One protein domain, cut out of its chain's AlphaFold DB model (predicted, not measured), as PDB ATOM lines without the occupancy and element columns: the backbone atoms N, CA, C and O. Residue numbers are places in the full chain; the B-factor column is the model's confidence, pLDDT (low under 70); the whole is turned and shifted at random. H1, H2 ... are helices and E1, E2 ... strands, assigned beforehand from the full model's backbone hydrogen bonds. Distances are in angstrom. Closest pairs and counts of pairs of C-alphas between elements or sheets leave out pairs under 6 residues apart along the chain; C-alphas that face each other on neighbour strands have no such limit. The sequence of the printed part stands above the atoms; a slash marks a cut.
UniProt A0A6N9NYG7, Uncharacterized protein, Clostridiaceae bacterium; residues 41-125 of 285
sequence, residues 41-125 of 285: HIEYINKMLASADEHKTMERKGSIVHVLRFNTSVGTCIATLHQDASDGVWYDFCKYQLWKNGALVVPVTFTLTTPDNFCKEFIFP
ATOM      1  N   HIS A  41     186.066 175.984 138.169       89.56
ATOM      2  CA  HIS A  41     184.829 175.704 137.431       89.56
ATOM      3  C   HIS A  41     184.638 176.601 136.205       89.56
ATOM      4  O   HIS A  41     184.026 176.161 135.232       89.56
ATOM      5  N   ILE A  42     185.192 177.818 136.211       93.00
ATOM      6  CA  ILE A  42     185.132 178.737 135.068       93.00
ATOM      7  C   ILE A  42     185.867 178.146 133.862       93.00
ATOM      8  O   ILE A  42     185.390 178.265 132.735       93.00
ATOM      9  N   GLU A  43     186.987 177.450 134.069       94.75
ATOM     10  CA  GLU A  43     187.710 176.797 132.971       94.75
ATOM     11  C   GLU A  43     186.848 175.732 132.286       94.75
ATOM     12  O   GLU A  43     186.831 175.633 131.060       94.75
ATOM     13  N   TYR A  44     186.089 174.959 133.066       96.19
ATOM     14  CA  TYR A  44     185.157 173.967 132.534       96.19
ATOM     15  C   TYR A  44     183.948 174.613 131.860       96.19
ATOM     16  O   TYR A  44     183.547 174.158 130.796       96.19
ATOM     17  N   ILE A  45     183.416 175.710 132.401       96.69
ATOM     18  CA  ILE A  45     182.371 176.500 131.733       96.69
ATOM     19  C   ILE A  45     182.855 176.996 130.368       96.69
ATOM     20  O   ILE A  45     182.145 176.848 129.377       96.69
ATOM     21  N   ASN A  46     184.078 177.518 130.284       96.44
ATOM     22  CA  ASN A  46     184.655 177.966 129.018       96.44
ATOM     23  C   ASN A  46     184.807 176.810 128.022       96.44
ATOM     24  O   ASN A  46     184.499 176.982 126.844       96.44
ATOM     25  N   LYS A  47     185.207 175.616 128.483       96.06
ATOM     26  CA  LYS A  47     185.221 174.402 127.647       96.06
ATOM     27  C   LYS A  47     183.818 174.038 127.163       96.06
ATOM     28  O   LYS A  47     183.640 173.787 125.978       96.06
ATOM     29  N   MET A  48     182.813 174.073 128.040       97.38
ATOM     30  CA  MET A  48     181.416 173.829 127.665       97.38
ATOM     31  C   MET A  48     180.935 174.813 126.596       97.38
ATOM     32  O   MET A  48     180.323 174.397 125.620       97.38
ATOM     33  N   LEU A  49     181.223 176.106 126.757       97.00
ATOM     34  CA  LEU A  49     180.852 177.135 125.782       97.00
ATOM     35  C   LEU A  49     181.552 176.920 124.434       97.00
ATOM     36  O   LEU A  49     180.913 177.046 123.395       97.00
ATOM     37  N   ALA A  50     182.839 176.565 124.447       96.12
ATOM     38  CA  ALA A  50     183.623 176.337 123.235       96.12
ATOM     39  C   ALA A  50     183.225 175.060 122.476       96.12
ATOM     40  O   ALA A  50     183.389 174.999 121.261       96.12
ATOM     41  N   SER A  51     182.726 174.040 123.179       95.12
ATOM     42  CA  SER A  51     182.351 172.744 122.597       95.12
ATOM     43  C   SER A  51     180.869 172.624 122.224       95.12
ATOM     44  O   SER A  51     180.467 171.578 121.727       95.12
ATOM     45  N   ALA A  52     180.041 173.635 122.499       96.75
ATOM     46  CA  ALA A  52     178.605 173.564 122.235       96.75
ATOM     47  C   ALA A  52     178.295 173.660 120.731       96.75
ATOM     48  O   ALA A  52     178.767 174.570 120.052       96.75
ATOM     49  N   ASP A  53     177.434 172.771 120.229       96.81
ATOM     50  CA  ASP A  53     176.907 172.830 118.860       96.81
ATOM     51  C   ASP A  53     175.943 174.011 118.676       96.81
ATOM     52  O   ASP A  53     175.886 174.634 117.618       96.81
ATOM     53  N   GLU A  54     175.168 174.324 119.718       97.19
ATOM     54  CA  GLU A  54     174.291 175.493 119.759       97.19
ATOM     55  C   GLU A  54     174.380 176.186 121.116       97.19
ATOM     56  O   GLU A  54     174.386 175.537 122.167       97.19
ATOM     57  N   HIS A  55     174.349 177.518 121.098       97.56
ATOM     58  CA  HIS A  55     174.352 178.349 122.296       97.56
ATOM     59  C   HIS A  55     173.268 179.423 122.205       97.56
ATOM     60  O   HIS A  55     173.200 180.190 121.245       97.56
ATOM     61  N   LYS A  56     172.402 179.471 123.221       97.06
ATOM     62  CA  LYS A  56     171.385 180.514 123.398       97.06
ATOM     63  C   LYS A  56     171.509 181.134 124.780       97.06
ATOM     64  O   LYS A  56     171.790 180.439 125.757       97.06
ATOM     65  N   THR A  57     171.243 182.428 124.871       96.00
ATOM     66  CA  THR A  57     171.226 183.170 126.133       96.00
ATOM     67  C   THR A  57     169.860 183.790 126.372       96.00
ATOM     68  O   THR A  57     169.149 184.157 125.438       96.00
ATOM     69  N   MET A  58     169.469 183.875 127.639       95.56
ATOM     70  CA  MET A  58     168.249 184.558 128.061       95.56
ATOM     71  C   MET A  58     168.394 185.049 129.497       95.56
ATOM     72  O   MET A  58     168.966 184.355 130.331       95.56
ATOM     73  N   GLU A  59     167.841 186.212 129.809       93.25
ATOM     74  CA  GLU A  59     167.784 186.692 131.187       93.25
ATOM     75  C   GLU A  59     166.547 186.127 131.895       93.25
ATOM     76  O   GLU A  59     165.437 186.129 131.354       93.25
ATOM     77  N   ARG A  60     166.720 185.602 133.110       90.12
ATOM     78  CA  ARG A  60     165.627 185.038 133.903       90.12
ATOM     79  C   ARG A  60     165.913 185.160 135.393       90.12
ATOM     80  O   ARG A  60     166.887 184.602 135.882       90.12
ATOM     81  N   LYS A  61     164.993 185.800 136.126       86.00
ATOM     82  CA  LYS A  61     165.035 185.922 137.598       86.00
ATOM     83  C   LYS A  61     166.383 186.460 138.126       86.00
ATOM     84  O   LYS A  61     166.892 185.943 139.112       86.00
ATOM     85  N   GLY A  62     166.956 187.466 137.462       85.81
ATOM     86  CA  GLY A  62     168.232 188.073 137.870       85.81
ATOM     87  C   GLY A  62     169.483 187.272 137.494       85.81
ATOM     88  O   GLY A  62     170.576 187.613 137.931       85.81
ATOM     89  N   SER A  63     169.354 186.222 136.678       90.00
ATOM     90  CA  SER A  63     170.492 185.505 136.096       90.00
ATOM     91  C   SER A  63     170.461 185.572 134.573       90.00
ATOM     92  O   SER A  63     169.395 185.458 133.963       90.00
ATOM     93  N   ILE A  64     171.633 185.655 133.954       95.19
ATOM     94  CA  ILE A  64     171.829 185.330 132.545       95.19
ATOM     95  C   ILE A  64     171.960 183.807 132.453       95.19
ATOM     96  O   ILE A  64     172.825 183.180 133.066       95.19
ATOM     97  N   VAL A  65     171.043 183.186 131.725       96.38
ATOM     98  CA  VAL A  65     170.950 181.738 131.560       96.38
ATOM     99  C   VAL A  65     171.508 181.364 130.196       96.38
ATOM    100  O   VAL A  65     171.009 181.830 129.172       96.38
ATOM    101  N   HIS A  66     172.514 180.495 130.184       97.50
ATOM    102  CA  HIS A  66     173.148 179.975 128.976       97.50
ATOM    103  C   HIS A  66     172.651 178.554 128.735       97.50
ATOM    104  O   HIS A  66     172.917 177.660 129.535       97.50
ATOM    105  N   VAL A  67     171.919 178.346 127.643       97.31
ATOM    106  CA  VAL A  67     171.440 177.031 127.210       97.31
ATOM    107  C   VAL A  67     172.347 176.537 126.093       97.31
ATOM    108  O   VAL A  67     172.475 177.198 125.061       97.31
ATOM    109  N   LEU A  68     172.975 175.389 126.323       98.00
ATOM    110  CA  LEU A  68     173.976 174.785 125.452       98.00
ATOM    111  C   LEU A  68     173.481 173.427 124.962       98.00
ATOM    112  O   LEU A  68     173.002 172.622 125.763       98.00
ATOM    113  N   ARG A  69     173.601 173.172 123.659       97.31
ATOM    114  CA  ARG A  69     173.321 171.869 123.048       97.31
ATOM    115  C   ARG A  69     174.635 171.187 122.682       97.31
ATOM    116  O   ARG A  69     175.487 171.820 122.070       97.31
ATOM    117  N   PHE A  70     174.748 169.907 123.015       96.19
ATOM    118  CA  PHE A  70     175.884 169.051 122.680       96.19
ATOM    119  C   PHE A  70     175.404 167.774 121.990       96.19
ATOM    120  O   PHE A  70     174.507 167.098 122.498       96.19
ATOM    121  N   ASN A  71     176.022 167.405 120.877       93.69
ATOM    122  CA  ASN A  71     175.872 166.113 120.225       93.69
ATOM    123  C   ASN A  71     176.997 165.193 120.711       93.69
ATOM    124  O   ASN A  71     178.140 165.294 120.278       93.69
ATOM    125  N   THR A  72     176.670 164.311 121.653       92.69
ATOM    126  CA  THR A  72     177.634 163.417 122.309       92.69
ATOM    127  C   THR A  72     177.517 161.993 121.774       92.69
ATOM    128  O   THR A  72     176.514 161.621 121.159       92.69
ATOM    129  N   SER A  73     178.495 161.150 122.110       90.75
ATOM    130  CA  SER A  73     178.484 159.720 121.773       90.75
ATOM    131  C   SER A  73     177.249 158.978 122.306       90.75
ATOM    132  O   SER A  73     176.816 157.996 121.712       90.75
ATOM    133  N   VAL A  74     176.647 159.444 123.408       92.62
ATOM    134  CA  VAL A  74     175.465 158.820 124.032       92.62
ATOM    135  C   VAL A  74     174.142 159.497 123.655       92.62
ATOM    136  O   VAL A  74     173.073 159.016 124.033       92.62
ATOM    137  N   GLY A  75     174.184 160.591 122.894       92.75
ATOM    138  CA  GLY A  75     173.010 161.321 122.419       92.75
ATOM    139  C   GLY A  75     173.124 162.830 122.573       92.75
ATOM    140  O   GLY A  75     174.202 163.374 122.816       92.75
ATOM    141  N   THR A  76     172.002 163.532 122.427       94.25
ATOM    142  CA  THR A  76     171.982 164.989 122.580       94.25
ATOM    143  C   THR A  76     171.893 165.354 124.055       94.25
ATOM    144  O   THR A  76     170.950 164.963 124.741       94.25
ATOM    145  N   CYS A  77     172.830 166.159 124.541       95.12
ATOM    146  CA  CYS A  77     172.774 166.737 125.873       95.12
ATOM    147  C   CYS A  77     172.405 168.221 125.794       95.12
ATOM    148  O   CYS A  77     173.017 168.981 125.047       95.12
ATOM    149  N   ILE A  78     171.406 168.643 126.567       96.06
ATOM    150  CA  ILE A  78     171.054 170.054 126.736       96.06
ATOM    151  C   ILE A  78     171.481 170.466 128.134       96.06
ATOM    152  O   ILE A  78     170.871 170.034 129.112       96.06
ATOM    153  N   ALA A  79     172.516 171.293 128.230       97.25
ATOM    154  CA  ALA A  79     173.013 171.827 129.488       97.25
ATOM    155  C   ALA A  79     172.544 173.266 129.693       97.25
ATOM    156  O   ALA A  79     172.328 174.024 128.748       97.25
ATOM    157  N   THR A  80     172.389 173.661 130.949       96.75
ATOM    158  CA  THR A  80     172.097 175.036 131.333       96.75
ATOM    159  C   THR A  80     173.086 175.495 132.387       96.75
ATOM    160  O   THR A  80     173.185 174.888 133.457       96.75
ATOM    161  N   LEU A  81     173.771 176.590 132.079       96.75
ATOM    162  CA  LEU A  81     174.659 177.311 132.979       96.75
ATOM    163  C   LEU A  81     174.013 178.635 133.378       96.75
ATOM    164  O   LEU A  81     173.176 179.183 132.655       96.75
ATOM    165  N   HIS A  82     174.400 179.138 134.541       94.25
ATOM    166  CA  HIS A  82     173.856 180.362 135.099       94.25
ATOM    167  C   HIS A  82     174.992 181.328 135.430       94.25
ATOM    168  O   HIS A  82     175.992 180.945 136.041       94.25
ATOM    169  N   GLN A  83     174.789 182.583 135.061       93.56
ATOM    170  CA  GLN A  83     175.638 183.712 135.394       93.56
ATOM    171  C   GLN A  83     174.771 184.753 136.111       93.56
ATOM    172  O   GLN A  83     173.616 184.961 135.739       93.56
ATOM    173  N   ASP A  84     175.277 185.370 137.170       89.81
ATOM    174  CA  ASP A  84     174.577 186.449 137.865       89.81
ATOM    175  C   ASP A  84     174.484 187.680 136.944       89.81
ATOM    176  O   ASP A  84     175.481 188.095 136.353       89.81
ATOM    177  N   ALA A  85     173.284 188.242 136.763       90.06
ATOM    178  CA  ALA A  85     173.082 189.346 135.821       90.06
ATOM    179  C   ALA A  85     173.652 190.681 136.327       90.06
ATOM    180  O   ALA A  85     173.854 191.594 135.530       90.06
ATOM    181  N   SER A  86     173.899 190.810 137.635       88.06
ATOM    182  CA  SER A  86     174.362 192.060 138.241       88.06
ATOM    183  C   SER A  86     175.878 192.239 138.162       88.06
ATOM    184  O   SER A  86     176.348 193.345 137.902       88.06
ATOM    185  N   ASP A  87     176.637 191.161 138.370       86.12
ATOM    186  CA  ASP A  87     178.102 191.188 138.458       86.12
ATOM    187  C   ASP A  87     178.799 190.247 137.458       86.12
ATOM    188  O   ASP A  87     180.027 190.255 137.352       86.12
ATOM    189  N   GLY A  88     178.042 189.462 136.685       86.69
ATOM    190  CA  GLY A  88     178.588 188.549 135.685       86.69
ATOM    191  C   GLY A  88     179.295 187.328 136.281       86.69
ATOM    192  O   GLY A  88     180.023 186.637 135.564       86.69
ATOM    193  N   VAL A  89     179.124 187.030 137.571       89.06
ATOM    194  CA  VAL A  89     179.784 185.882 138.202       89.06
ATOM    195  C   VAL A  89     179.116 184.573 137.780       89.06
ATOM    196  O   VAL A  89     177.895 184.424 137.824       89.06
ATOM    197  N   TRP A  90     179.928 183.590 137.388       91.75
ATOM    198  CA  TRP A  90     179.464 182.246 137.045       91.75
ATOM    199  C   TRP A  90     179.172 181.408 138.283       91.75
ATOM    200  O   TRP A  90     180.044 181.232 139.139       91.75
ATOM    201  N   TYR A  91     177.989 180.797 138.327       90.00
ATOM    202  CA  TYR A  91     177.685 179.810 139.354       90.00
ATOM    203  C   TYR A  91     178.369 178.469 139.048       90.00
ATOM    204  O   TYR A  91     178.422 178.022 137.904       90.00
ATOM    205  N   ASP A  92     178.849 177.790 140.093       89.88
ATOM    206  CA  ASP A  92     179.474 176.462 139.980       89.88
ATOM    207  C   ASP A  92     178.422 175.351 140.060       89.88
ATOM    208  O   ASP A  92     178.433 174.500 140.949       89.88
ATOM    209  N   PHE A  93     177.445 175.414 139.164       90.25
ATOM    210  CA  PHE A  93     176.532 174.310 138.928       90.25
ATOM    211  C   PHE A  93     176.077 174.311 137.473       90.25
ATOM    212  O   PHE A  93     176.004 175.337 136.799       90.25
ATOM    213  N   CYS A  94     175.738 173.123 137.007       93.19
ATOM    214  CA  CYS A  94     175.157 172.864 135.710       93.19
ATOM    215  C   CYS A  94     173.929 171.987 135.925       93.19
ATOM    216  O   CYS A  94     173.928 171.084 136.764       93.19
ATOM    217  N   LYS A  95     172.872 172.234 135.160       95.06
ATOM    218  CA  LYS A  95     171.766 171.285 135.044       95.06
ATOM    219  C   LYS A  95     171.671 170.801 133.615       95.06
ATOM    220  O   LYS A  95     171.869 171.595 132.699       95.06
ATOM    221  N   TYR A  96     171.344 169.534 133.413       96.25
ATOM    222  CA  TYR A  96     171.280 168.989 132.066       96.25
ATOM    223  C   TYR A  96     170.153 167.988 131.858       96.25
ATOM    224  O   TYR A  96     169.599 167.421 132.803       96.25
ATOM    225  N   GLN A  97     169.836 167.779 130.585       95.19
ATOM    226  CA  GLN A  97     168.952 166.735 130.088       95.19
ATOM    227  C   GLN A  97     169.692 165.931 129.029       95.19
ATOM    228  O   GLN A  97     170.178 166.503 128.058       95.19
ATOM    229  N   LEU A  98     169.750 164.609 129.201       94.19
ATOM    230  CA  LEU A  98     170.335 163.704 128.216       94.19
ATOM    231  C   LEU A  98     169.237 163.018 127.402       94.19
ATOM    232  O   LEU A  98     168.480 162.195 127.916       94.19
ATOM    233  N   TRP A  99     169.179 163.337 126.117       93.50
ATOM    234  CA  TRP A  99     168.307 162.708 125.136       93.50
ATOM    235  C   TRP A  99     169.091 161.578 124.475       93.50
ATOM    236  O   TRP A  99     169.870 161.792 123.547       93.50
ATOM    237  N   LYS A 100     168.937 160.375 125.031       92.50
ATOM    238  CA  LYS A 100     169.736 159.197 124.674       92.50
ATOM    239  C   LYS A 100     169.516 158.774 123.221       92.50
ATOM    240  O   LYS A 100     168.380 158.764 122.743       92.50
ATOM    241  N   ASN A 101     170.581 158.332 122.559       89.31
ATOM    242  CA  ASN A 101     170.491 157.723 121.232       89.31
ATOM    243  C   ASN A 101     169.510 156.543 121.230       89.31
ATOM    244  O   ASN A 101     169.516 155.709 122.136       89.31
ATOM    245  N   GLY A 102     168.641 156.488 120.220       84.38
ATOM    246  CA  GLY A 102     167.623 155.442 120.089       84.38
ATOM    247  C   GLY A 102     166.504 155.486 121.143       84.38
ATOM    248  O   GLY A 102     165.698 154.562 121.200       84.38
ATOM    249  N   ALA A 103     166.428 156.517 121.998       86.00
ATOM    250  CA  ALA A 103     165.291 156.711 122.897       86.00
ATOM    251  C   ALA A 103     164.143 157.459 122.204       86.00
ATOM    252  O   ALA A 103     164.359 158.454 121.521       86.00
ATOM    253  N   LEU A 104     162.908 157.014 122.452       78.25
ATOM    254  CA  LEU A 104     161.688 157.672 121.961       78.25
ATOM    255  C   LEU A 104     161.159 158.754 122.915       78.25
ATOM    256  O   LEU A 104     160.333 159.571 122.521       78.25
ATOM    257  N   VAL A 105     161.598 158.746 124.176       79.38
ATOM    258  CA  VAL A 105     161.071 159.626 125.226       79.38
ATOM    259  C   VAL A 105     162.102 160.683 125.590       79.38
ATOM    260  O   VAL A 105     163.225 160.363 125.983       79.38
ATOM    261  N   VAL A 106     161.684 161.945 125.506       79.44
ATOM    262  CA  VAL A 106     162.464 163.092 125.970       79.44
ATOM    263  C   VAL A 106     162.316 163.222 127.492       79.44
ATOM    264  O   VAL A 106     161.187 163.242 127.990       79.44
ATOM    265  N   PRO A 107     163.417 163.318 128.257       83.12
ATOM    266  CA  PRO A 107     163.344 163.555 129.692       83.12
ATOM    267  C   PRO A 107     162.715 164.920 129.993       83.12
ATOM    268  O   PRO A 107     163.059 165.932 129.388       83.12
ATOM    269  N   VAL A 108     161.815 164.947 130.975       84.69
ATOM    270  CA  VAL A 108     161.180 166.182 131.471       84.69
ATOM    271  C   VAL A 108     161.893 166.759 132.695       84.69
ATOM    272  O   VAL A 108     161.780 167.948 132.980       84.69
ATOM    273  N   THR A 109     162.645 165.928 133.416       88.88
ATOM    274  CA  THR A 109     163.440 166.326 134.580       88.88
ATOM    275  C   THR A 109     164.846 166.746 134.169       88.88
ATOM    276  O   THR A 109     165.316 166.403 133.084       88.88
ATOM    277  N   PHE A 110     165.509 167.505 135.040       91.25
ATOM    278  CA  PHE A 110     166.906 167.900 134.889       91.25
ATOM    279  C   PHE A 110     167.755 167.198 135.943       91.25
ATOM    280  O   PHE A 110     167.344 167.098 137.100       91.25
ATOM    281  N   THR A 111     168.957 166.787 135.556       93.81
ATOM    282  CA  THR A 111     169.986 166.315 136.484       93.81
ATOM    283  C   THR A 111     170.886 167.483 136.868       93.81
ATOM    284  O   THR A 111     171.310 168.239 135.995       93.81
ATOM    285  N   LEU A 112     171.173 167.638 138.161       93.00
ATOM    286  CA  LEU A 112     172.107 168.643 138.680       93.00
ATOM    287  C   LEU A 112     173.521 168.060 138.767       93.00
ATOM    288  O   LEU A 112     173.697 166.912 139.164       93.00
ATOM    289  N   THR A 113     174.524 168.852 138.400       92.94
ATOM    290  CA  THR A 113     175.944 168.485 138.435       92.94
ATOM    291  C   THR A 113     176.824 169.742 138.509       92.94
ATOM    292  O   THR A 113     176.318 170.863 138.568       92.94
ATOM    293  N   THR A 114     178.145 169.575 138.491       92.62
ATOM    294  CA  THR A 114     179.117 170.663 138.311       92.62
ATOM    295  C   THR A 114     179.600 170.712 136.854       92.62
ATOM    296  O   THR A 114     179.548 169.692 136.160       92.62
ATOM    297  N   PRO A 115     180.093 171.862 136.362       95.06
ATOM    298  CA  PRO A 115     180.689 171.966 135.030       95.06
ATOM    299  C   PRO A 115     181.832 170.967 134.796       95.06
ATOM    300  O   PRO A 115     181.908 170.373 133.726       95.06
ATOM    301  N   ASP A 116     182.678 170.729 135.805       94.25
ATOM    302  CA  ASP A 116     183.764 169.740 135.739       94.25
ATOM    303  C   ASP A 116     183.234 168.324 135.473       94.25
ATOM    304  O   ASP A 116     183.580 167.691 134.472       94.25
ATOM    305  N   ASN A 117     182.322 167.857 136.329       94.00
ATOM    306  CA  ASN A 117     181.735 166.528 136.192       94.00
ATOM    307  C   ASN A 117     180.972 166.390 134.872       94.00
ATOM    308  O   ASN A 117     181.068 165.357 134.220       94.00
ATOM    309  N   PHE A 118     180.259 167.437 134.442       95.31
ATOM    310  CA  PHE A 118     179.588 167.440 133.145       95.31
ATOM    311  C   PHE A 118     180.575 167.249 131.988       95.31
ATOM    312  O   PHE A 118     180.336 166.425 131.107       95.31
ATOM    313  N   CYS A 119     181.691 167.982 131.993       94.44
ATOM    314  CA  CYS A 119     182.693 167.870 130.939       94.44
ATOM    315  C   CYS A 119     183.309 166.469 130.890       94.44
ATOM    316  O   CYS A 119     183.392 165.879 129.814       94.44
ATOM    317  N   LYS A 120     183.696 165.926 132.051       92.94
ATOM    318  CA  LYS A 120     184.257 164.571 132.172       92.94
ATOM    319  C   LYS A 120     183.296 163.492 131.695       92.94
ATOM    320  O   LYS A 120     183.741 162.512 131.115       92.94
ATOM    321  N   GLU A 121     182.006 163.683 131.931       92.75
ATOM    322  CA  GLU A 121     180.986 162.695 131.602       92.75
ATOM    323  C   GLU A 121     180.547 162.755 130.131       92.75
ATOM    324  O   GLU A 121     180.298 161.716 129.527       92.75
ATOM    325  N   PHE A 122     180.439 163.954 129.543       93.25
ATOM    326  CA  PHE A 122     179.749 164.137 128.256       93.25
ATOM    327  C   PHE A 122     180.553 164.838 127.161       93.25
ATOM    328  O   PHE A 122     180.210 164.682 125.993       93.25
ATOM    329  N   ILE A 123     181.578 165.621 127.509       89.56
ATOM    330  CA  ILE A 123     182.341 166.411 126.526       89.56
ATOM    331  C   ILE A 123     183.659 165.727 126.182       89.56
ATOM    332  O   ILE A 123     184.029 165.645 125.018       89.56
ATOM    333  N   PHE A 124     184.390 165.248 127.187       88.06
ATOM    334  CA  PHE A 124     185.695 164.625 126.966       88.06
ATOM    335  C   PHE A 124     185.592 163.231 126.330       88.06
ATOM    336  O   PHE A 124     186.399 162.939 125.445       88.06
ATOM    337  N   PRO A 125     184.630 162.365 126.712       88.62
ATOM    338  CA  PRO A 125     184.542 161.033 126.127       88.62
ATOM    339  C   PRO A 125     183.965 161.070 124.707       88.62
ATOM    340  O   PRO A 125     182.768 161.282 124.500       88.62
TER     341      PRO A 125
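What this domain is: This is residues 41 to 125 of the 285 residues of an uncharacterized protein of Clostridiaceae bacterium (UniProt A0A6N9NYG7). One long, strongly twisted sheet of five strands has two helices, H1 and H2, side by side over one face, while its other face has no named helix. The first and last named elements of the printed part are these helices, and the sheet is made between them as a meander, each strand the antiparallel neighbour of the one before, in the order E1 - E2 - E3 - E4 - E5. The printed part has 85 residues, of mixed class, in two layers, helices on one face of a sheet. It is compact, with a radius of gyration of the C-alphas of 12.6 A, yet elongated, spanning 41 by 24 by 20 A.

Where its parts are: H1, residues 41 to 51, begins at C-alpha 41 (184.829, 175.704, 137.431) and is 15.3 A long. E1 is residues 54 to 60, E2 residues 63 to 72, 27.0 A, and E3 residues 75 to 84, 29.5 A. E4, residues 90 to 100, 27.9 A, bends by 56 degrees at residue 93. E5 is residues 111 to 113, and H2, residues 115 to 123, ends at C-alpha 123 (182.341, 166.411, 126.526).

How they stand to each other: In the hairpin E1 and E2, N 56 and O 67 are 2.9 A apart, within hydrogen-bond range; so are N 66 and O 81 of E2 and E3, 2.9 A, N 78 and O 97 of E3 and E4, 2.9 A, and N 94 and O 113 of E4 and E5, 2.8 A. H1 is on the sheet at a height of 8.6 A, slantwise to the strands. H2 is on the same face; its closest C-alphas to E4 are those of Pro 115 and Cys 94, 5.6 A. H1 and H2 touch, the C-alphas of Tyr 44 and Asp 116 being closest at 5.5 A, at a shallow tilt of 29 degrees, the same way. In both helices every O i to N i+4 pair is within hydrogen-bond range.

The domain as a whole: The two C-alphas farthest apart, of Asp 87 and Gly 102, are 41.5 A apart. The printed part has no cut and no long link. No printed residue is under 70 in pLDDT.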